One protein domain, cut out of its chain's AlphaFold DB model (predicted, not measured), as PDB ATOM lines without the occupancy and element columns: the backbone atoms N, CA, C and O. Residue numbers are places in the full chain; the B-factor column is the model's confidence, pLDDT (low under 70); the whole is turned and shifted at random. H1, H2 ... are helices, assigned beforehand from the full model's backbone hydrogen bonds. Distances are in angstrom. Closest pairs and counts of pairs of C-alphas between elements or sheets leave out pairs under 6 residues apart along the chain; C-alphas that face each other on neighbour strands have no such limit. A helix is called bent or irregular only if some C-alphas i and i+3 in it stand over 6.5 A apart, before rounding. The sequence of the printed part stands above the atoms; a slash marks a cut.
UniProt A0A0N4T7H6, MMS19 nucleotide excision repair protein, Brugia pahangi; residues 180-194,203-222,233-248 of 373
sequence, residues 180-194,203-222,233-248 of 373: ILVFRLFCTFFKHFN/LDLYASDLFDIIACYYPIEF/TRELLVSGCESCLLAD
ATOM      1  N   ILE A 180     173.124 140.354 280.066       96.12
ATOM      2  CA  ILE A 180     173.378 141.366 281.099       96.12
ATOM      3  C   ILE A 180     172.257 142.418 281.189       96.12
ATOM      4  O   ILE A 180     171.954 142.916 282.275       96.12
ATOM      5  N   LEU A 181     171.602 142.738 280.064       97.19
ATOM      6  CA  LEU A 181     170.420 143.599 280.066       97.19
ATOM      7  C   LEU A 181     169.224 142.878 280.681       97.19
ATOM      8  O   LEU A 181     168.503 143.502 281.450       97.19
ATOM      9  N   VAL A 182     169.048 141.585 280.388       98.31
ATOM     10  CA  VAL A 182     168.015 140.741 281.005       98.31
ATOM     11  C   VAL A 182     168.152 140.736 282.527       98.31
ATOM     12  O   VAL A 182     167.178 141.047 283.207       98.31
ATOM     13  N   PHE A 183     169.348 140.501 283.074       98.62
ATOM     14  CA  PHE A 183     169.560 140.532 284.526       98.62
ATOM     15  C   PHE A 183     169.223 141.897 285.136       98.62
ATOM     16  O   PHE A 183     168.535 141.998 286.154       98.62
ATOM     17  N   ARG A 184     169.640 142.984 284.480       98.00
ATOM     18  CA  ARG A 184     169.303 144.338 284.934       98.00
ATOM     19  C   ARG A 184     167.796 144.595 284.903       98.00
ATOM     20  O   ARG A 184     167.258 145.138 285.863       98.00
ATOM     21  N   LEU A 185     167.129 144.217 283.814       98.50
ATOM     22  CA  LEU A 185     165.682 144.353 283.638       98.50
ATOM     23  C   LEU A 185     164.915 143.579 284.703       98.50
ATOM     24  O   LEU A 185     163.981 144.123 285.280       98.50
ATOM     25  N   PHE A 186     165.340 142.348 284.985       98.50
ATOM     26  CA  PHE A 186     164.762 141.505 286.023       98.50
ATOM     27  C   PHE A 186     164.847 142.191 287.390       98.50
ATOM     28  O   PHE A 186     163.826 142.412 288.034       98.50
ATOM     29  N   CYS A 187     166.025 142.677 287.784       98.19
ATOM     30  CA  CYS A 187     166.169 143.430 289.032       98.19
ATOM     31  C   CYS A 187     165.307 144.711 289.059       98.19
ATOM     32  O   CYS A 187     164.727 145.045 290.091       98.19
ATOM     33  N   THR A 188     165.214 145.452 287.948       97.88
ATOM     34  CA  THR A 188     164.365 146.655 287.855       97.88
ATOM     35  C   THR A 188     162.880 146.315 287.985       97.88
ATOM     36  O   THR A 188     162.162 147.006 288.698       97.88
ATOM     37  N   PHE A 189     162.426 145.232 287.356       97.25
ATOM     38  CA  PHE A 189     161.055 144.740 287.461       97.25
ATOM     39  C   PHE A 189     160.671 144.459 288.921       97.25
ATOM     40  O   PHE A 189     159.665 144.978 289.400       97.25
ATOM     41  N   PHE A 190     161.524 143.760 289.673       96.19
ATOM     42  CA  PHE A 190     161.300 143.500 291.099       96.19
ATOM     43  C   PHE A 190     161.327 144.760 291.973       96.19
ATOM     44  O   PHE A 190     160.545 144.874 292.918       96.19
ATOM     45  N   LYS A 191     162.143 145.768 291.633       95.94
ATOM     46  CA  LYS A 191     162.107 147.064 292.338       95.94
ATOM     47  C   LYS A 191     160.730 147.727 292.277       95.94
ATOM     48  O   LYS A 191     160.355 148.377 293.251       95.94
ATOM     49  N   HIS A 192     159.976 147.557 291.190       95.38
ATOM     50  CA  HIS A 192     158.618 148.099 291.085       95.38
ATOM     51  C   HIS A 192     157.619 147.371 291.997       95.38
ATOM     52  O   HIS A 192     156.773 148.030 292.598       95.38
ATOM     53  N   PHE A 193     157.750 146.055 292.199       93.56
ATOM     54  CA  PHE A 193     156.960 145.348 293.221       93.56
ATOM     55  C   PHE A 193     157.332 145.801 294.632       93.56
ATOM     56  O   PHE A 193     156.453 146.150 295.417       93.56
ATOM     57  N   ASN A 194     158.630 145.877 294.935       91.12
ATOM     58  CA  ASN A 194     159.122 146.263 296.263       91.12
ATOM     59  C   ASN A 194     158.784 147.716 296.628       91.12
ATOM     60  O   ASN A 194     158.618 148.039 297.801       91.12
ATOM     61  N   LEU A 203     152.837 138.994 291.972       81.69
ATOM     62  CA  LEU A 203     154.144 138.370 292.127       81.69
ATOM     63  C   LEU A 203     154.009 136.955 292.693       81.69
ATOM     64  O   LEU A 203     154.537 136.030 292.082       81.69
ATOM     65  N   ASP A 204     153.215 136.779 293.752       83.81
ATOM     66  CA  ASP A 204     152.985 135.483 294.404       83.81
ATOM     67  C   ASP A 204     152.525 134.401 293.406       83.81
ATOM     68  O   ASP A 204     152.873 133.227 293.531       83.81
ATOM     69  N   LEU A 205     151.744 134.792 292.389       88.75
ATOM     70  CA  LEU A 205     151.245 133.890 291.347       88.75
ATOM     71  C   LEU A 205     152.349 133.417 290.389       88.75
ATOM     72  O   LEU A 205     152.278 132.296 289.893       88.75
ATOM     73  N   TYR A 206     153.334 134.272 290.109       90.75
ATOM     74  CA  TYR A 206     154.381 134.032 289.112       90.75
ATOM     75  C   TYR A 206     155.761 133.779 289.726       90.75
ATOM     76  O   TYR A 206     156.721 133.610 288.980       90.75
ATOM     77  N   ALA A 207     155.892 133.755 291.056       91.38
ATOM     78  CA  ALA A 207     157.180 133.684 291.742       91.38
ATOM     79  C   ALA A 207     158.029 132.483 291.287       91.38
ATOM     80  O   ALA A 207     159.192 132.668 290.938       91.38
ATOM     81  N   SER A 208     157.440 131.284 291.202       94.81
ATOM     82  CA  SER A 208     158.138 130.079 290.721       94.81
ATOM     83  C   SER A 208     158.597 130.221 289.267       94.81
ATOM     84  O   SER A 208     159.764 129.999 288.963       94.81
ATOM     85  N   ASP A 209     157.709 130.655 288.368       96.06
ATOM     86  CA  ASP A 209     158.042 130.802 286.947       96.06
ATOM     87  C   ASP A 209     159.112 131.891 286.721       96.06
ATOM     88  O   ASP A 209     159.991 131.760 285.870       96.06
ATOM     89  N   LEU A 210     159.049 132.989 287.484       96.56
ATOM     90  CA  LEU A 210     160.048 134.062 287.464       96.56
ATOM     91  C   LEU A 210     161.396 133.584 288.004       96.56
ATOM     92  O   LEU A 210     162.432 133.969 287.459       96.56
ATOM     93  N   PHE A 211     161.389 132.757 289.048       97.88
ATOM     94  CA  PHE A 211     162.596 132.143 289.582       97.88
ATOM     95  C   PHE A 211     163.261 131.240 288.535       97.88
ATOM     96  O   PHE A 211     164.445 131.418 288.245       97.88
ATOM     97  N   ASP A 212     162.496 130.352 287.894       97.81
ATOM     98  CA  ASP A 212     163.003 129.386 286.908       97.81
ATOM     99  C   ASP A 212     163.673 130.055 285.700       97.81
ATOM    100  O   ASP A 212     164.689 129.566 285.191       97.81
ATOM    101  N   ILE A 213     163.158 131.217 285.274       97.19
ATOM    102  CA  ILE A 213     163.768 132.035 284.215       97.19
ATOM    103  C   ILE A 213     165.235 132.346 284.532       97.19
ATOM    104  O   ILE A 213     166.066 132.326 283.626       97.19
ATOM    105  N   ILE A 214     165.566 132.639 285.791       97.94
ATOM    106  CA  ILE A 214     166.918 133.031 286.205       97.94
ATOM    107  C   ILE A 214     167.734 131.836 286.694       97.94
ATOM    108  O   ILE A 214     168.926 131.752 286.391       97.94
ATOM    109  N   ALA A 215     167.110 130.908 287.417       97.88
ATOM    110  CA  ALA A 215     167.774 129.757 288.021       97.88
ATOM    111  C   ALA A 215     168.503 128.892 286.985       97.88
ATOM    112  O   ALA A 215     169.586 128.382 287.264       97.88
ATOM    113  N   CYS A 216     167.974 128.808 285.759       95.88
ATOM    114  CA  CYS A 216     168.599 128.053 284.672       95.88
ATOM    115  C   CYS A 216     169.991 128.563 284.247       95.88
ATOM    116  O   CYS A 216     170.727 127.836 283.581       95.88
ATOM    117  N   TYR A 217     170.367 129.789 284.627       96.94
ATOM    118  CA  TYR A 217     171.688 130.357 284.353       96.94
ATOM    119  C   TYR A 217     172.718 130.067 285.453       96.94
ATOM    120  O   TYR A 217     173.886 130.414 285.283       96.94
ATOM    121  N   TYR A 218     172.316 129.480 286.585       97.19
ATOM    122  CA  TYR A 218     173.181 129.301 287.747       97.19
ATOM    123  C   TYR A 218     173.636 127.835 287.935       97.19
ATOM    124  O   TYR A 218     172.789 126.937 287.951       97.19
ATOM    125  N   PRO A 219     174.941 127.568 288.165       95.81
ATOM    126  CA  PRO A 219     176.057 128.513 288.124       95.81
ATOM    127  C   PRO A 219     176.412 128.917 286.683       95.81
ATOM    128  O   PRO A 219     176.232 128.150 285.741       95.81
ATOM    129  N   ILE A 220     176.961 130.123 286.504       94.81
ATOM    130  CA  ILE A 220     177.331 130.619 285.171       94.81
ATOM    131  C   ILE A 220     178.553 129.857 284.646       94.81
ATOM    132  O   ILE A 220     179.681 130.033 285.122       94.81
ATOM    133  N   GLU A 221     178.350 129.071 283.596       85.94
ATOM    134  CA  GLU A 221     179.412 128.460 282.800       85.94
ATOM    135  C   GLU A 221     179.717 129.355 281.596       85.94
ATOM    136  O   GLU A 221     179.059 129.301 280.557       85.94
ATOM    137  N   PHE A 222     180.704 130.239 281.744       82.31
ATOM    138  CA  PHE A 222     181.077 131.183 280.695       82.31
ATOM    139  C   PHE A 222     182.525 130.980 280.266       82.31
ATOM    140  O   PHE A 222     183.460 131.383 280.958       82.31
ATOM    141  N   THR A 233     182.648 140.175 281.231       91.06
ATOM    142  CA  THR A 233     183.371 139.123 281.950       91.06
ATOM    143  C   THR A 233     182.420 138.103 282.577       91.06
ATOM    144  O   THR A 233     181.230 138.374 282.773       91.06
ATOM    145  N   ARG A 234     182.946 136.923 282.934       92.31
ATOM    146  CA  ARG A 234     182.189 135.905 283.678       92.31
ATOM    147  C   ARG A 234     181.683 136.449 285.011       92.31
ATOM    148  O   ARG A 234     180.533 136.221 285.363       92.31
ATOM    149  N   GLU A 235     182.515 137.199 285.725       93.00
ATOM    150  CA  GLU A 235     182.198 137.753 287.045       93.00
ATOM    151  C   GLU A 235     181.014 138.719 286.965       93.00
ATOM    152  O   GLU A 235     180.156 138.723 287.845       93.00
ATOM    153  N   LEU A 236     180.930 139.501 285.881       94.69
ATOM    154  CA  LEU A 236     179.802 140.392 285.631       94.69
ATOM    155  C   LEU A 236     178.493 139.608 285.433       94.69
ATOM    156  O   LEU A 236     177.456 140.002 285.967       94.69
ATOM    157  N   LEU A 237     178.535 138.485 284.708       96.56
ATOM    158  CA  LEU A 237     177.374 137.609 284.516       96.56
ATOM    159  C   LEU A 237     176.976 136.887 285.810       96.56
ATOM    160  O   LEU A 237     175.793 136.866 286.136       96.56
ATOM    161  N   VAL A 238     177.945 136.356 286.566       97.00
ATOM    162  CA  VAL A 238     177.715 135.734 287.883       97.00
ATOM    163  C   VAL A 238     177.040 136.732 288.816       97.00
ATOM    164  O   VAL A 238     175.958 136.458 289.324       97.00
ATOM    165  N   SER A 239     177.618 137.926 288.971       97.31
ATOM    166  CA  SER A 239     177.062 138.959 289.845       97.31
ATOM    167  C   SER A 239     175.662 139.397 289.411       97.31
ATOM    168  O   SER A 239     174.821 139.666 290.271       97.31
ATOM    169  N   GLY A 240     175.401 139.491 288.103       98.19
ATOM    170  CA  GLY A 240     174.076 139.812 287.576       98.19
ATOM    171  C   GLY A 240     173.046 138.721 287.879       98.19
ATOM    172  O   GLY A 240     171.959 139.035 288.359       98.19
ATOM    173  N   CYS A 241     173.409 137.454 287.663       98.56
ATOM    174  CA  CYS A 241     172.564 136.293 287.943       98.56
ATOM    175  C   CYS A 241     172.231 136.183 289.439       98.56
ATOM    176  O   CYS A 241     171.058 136.153 289.805       98.56
ATOM    177  N   GLU A 242     173.239 136.232 290.315       98.56
ATOM    178  CA  GLU A 242     173.041 136.201 291.770       98.56
ATOM    179  C   GLU A 242     172.161 137.364 292.256       98.56
ATOM    180  O   GLU A 242     171.305 137.167 293.112       98.56
ATOM    181  N   SER A 243     172.322 138.569 291.693       98.62
ATOM    182  CA  SER A 243     171.472 139.720 292.046       98.62
ATOM    183  C   SER A 243     170.003 139.486 291.689       98.62
ATOM    184  O   SER A 243     169.123 139.954 292.403       98.62
ATOM    185  N   CYS A 244     169.732 138.756 290.605       98.69
ATOM    186  CA  CYS A 244     168.372 138.394 290.210       98.69
ATOM    187  C   CYS A 244     167.775 137.322 291.128       98.69
ATOM    188  O   CYS A 244     166.613 137.423 291.503       98.69
ATOM    189  N   LEU A 245     168.570 136.324 291.528       98.69
ATOM    190  CA  LEU A 245     168.149 135.299 292.492       98.69
ATOM    191  C   LEU A 245     167.867 135.886 293.885       98.69
ATOM    192  O   LEU A 245     167.095 135.319 294.648       98.69
ATOM    193  N   LEU A 246     168.463 137.037 294.205       98.31
ATOM    194  CA  LEU A 246     168.232 137.802 295.433       98.31
ATOM    195  C   LEU A 246     167.323 139.025 295.201       98.31
ATOM    196  O   LEU A 246     167.405 140.002 295.941       98.31
ATOM    197  N   ALA A 247     166.498 139.033 294.149       97.06
ATOM    198  CA  ALA A 247     165.667 140.196 293.828       97.06
ATOM    199  C   ALA A 247     164.467 140.376 294.778       97.06
ATOM    200  O   ALA A 247     163.965 141.496 294.913       97.06
ATOM    201  N   ASP A 248     164.021 139.299 295.434       95.44
ATOM    202  CA  ASP A 248     162.860 139.288 296.327       95.44
ATOM    203  C   ASP A 248     162.954 138.192 297.394       95.44
ATOM    204  O   ASP A 248     163.459 137.110 297.111       95.44
TER     205      ASP A 248
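What this domain is: This is residues 180 to 194, 203 to 222 and 233 to 248 of the 373 residues of the protein "MMS19 nucleotide excision repair protein" of Brugia pahangi (UniProt A0A0N4T7H6). H1 and H3 lie side by side, running the same way, and H2 runs the opposite way, shifted along the long axis and meeting H3 only by its residues 211 to 215. Beyond H2, residues 216 to 222 run on as a stretch with no named element. The printed part has 51 residues with three named helices, in the order H1, H2, H3, and no named strand; it is all helix, compact with a radius of gyration of the C-alphas of 10.8 A, and spans 32 by 18 by 14 A.

Where its parts are: H1, residues 180 to 194, is 21.4 A long and begins at C-alpha 180 (173.378, 141.366, 281.099). H3, residues 234 to 245, is 16.6 A long and ends at C-alpha 245 (168.149, 135.299, 292.492). H2, residues 203 to 215, is 16.6 A long and irregular: C-alphas 205 and 208 are 7.9 A apart.

How they stand to each other: H1 touches H3, closest at the C-alphas of Phe 183 and Gly 240, 5.5 A, at a shallow tilt of 23 degrees. H2 touches H3, closest at the C-alphas of Ile 214 and Cys 241, 6.7 A, at 19 degrees. H1 and H2 are close but not clearly touching. Every O i to N i+4 pair is within hydrogen-bond range in H3, 10 of 11 in H1 and 6 of 9 in H2.

The domain as a whole: Residues 195 to 202 and 223 to 232 are not printed; the gaps are 10.2 A and 8.4 A between C-alphas. No printed residue is under 70 in pLDDT.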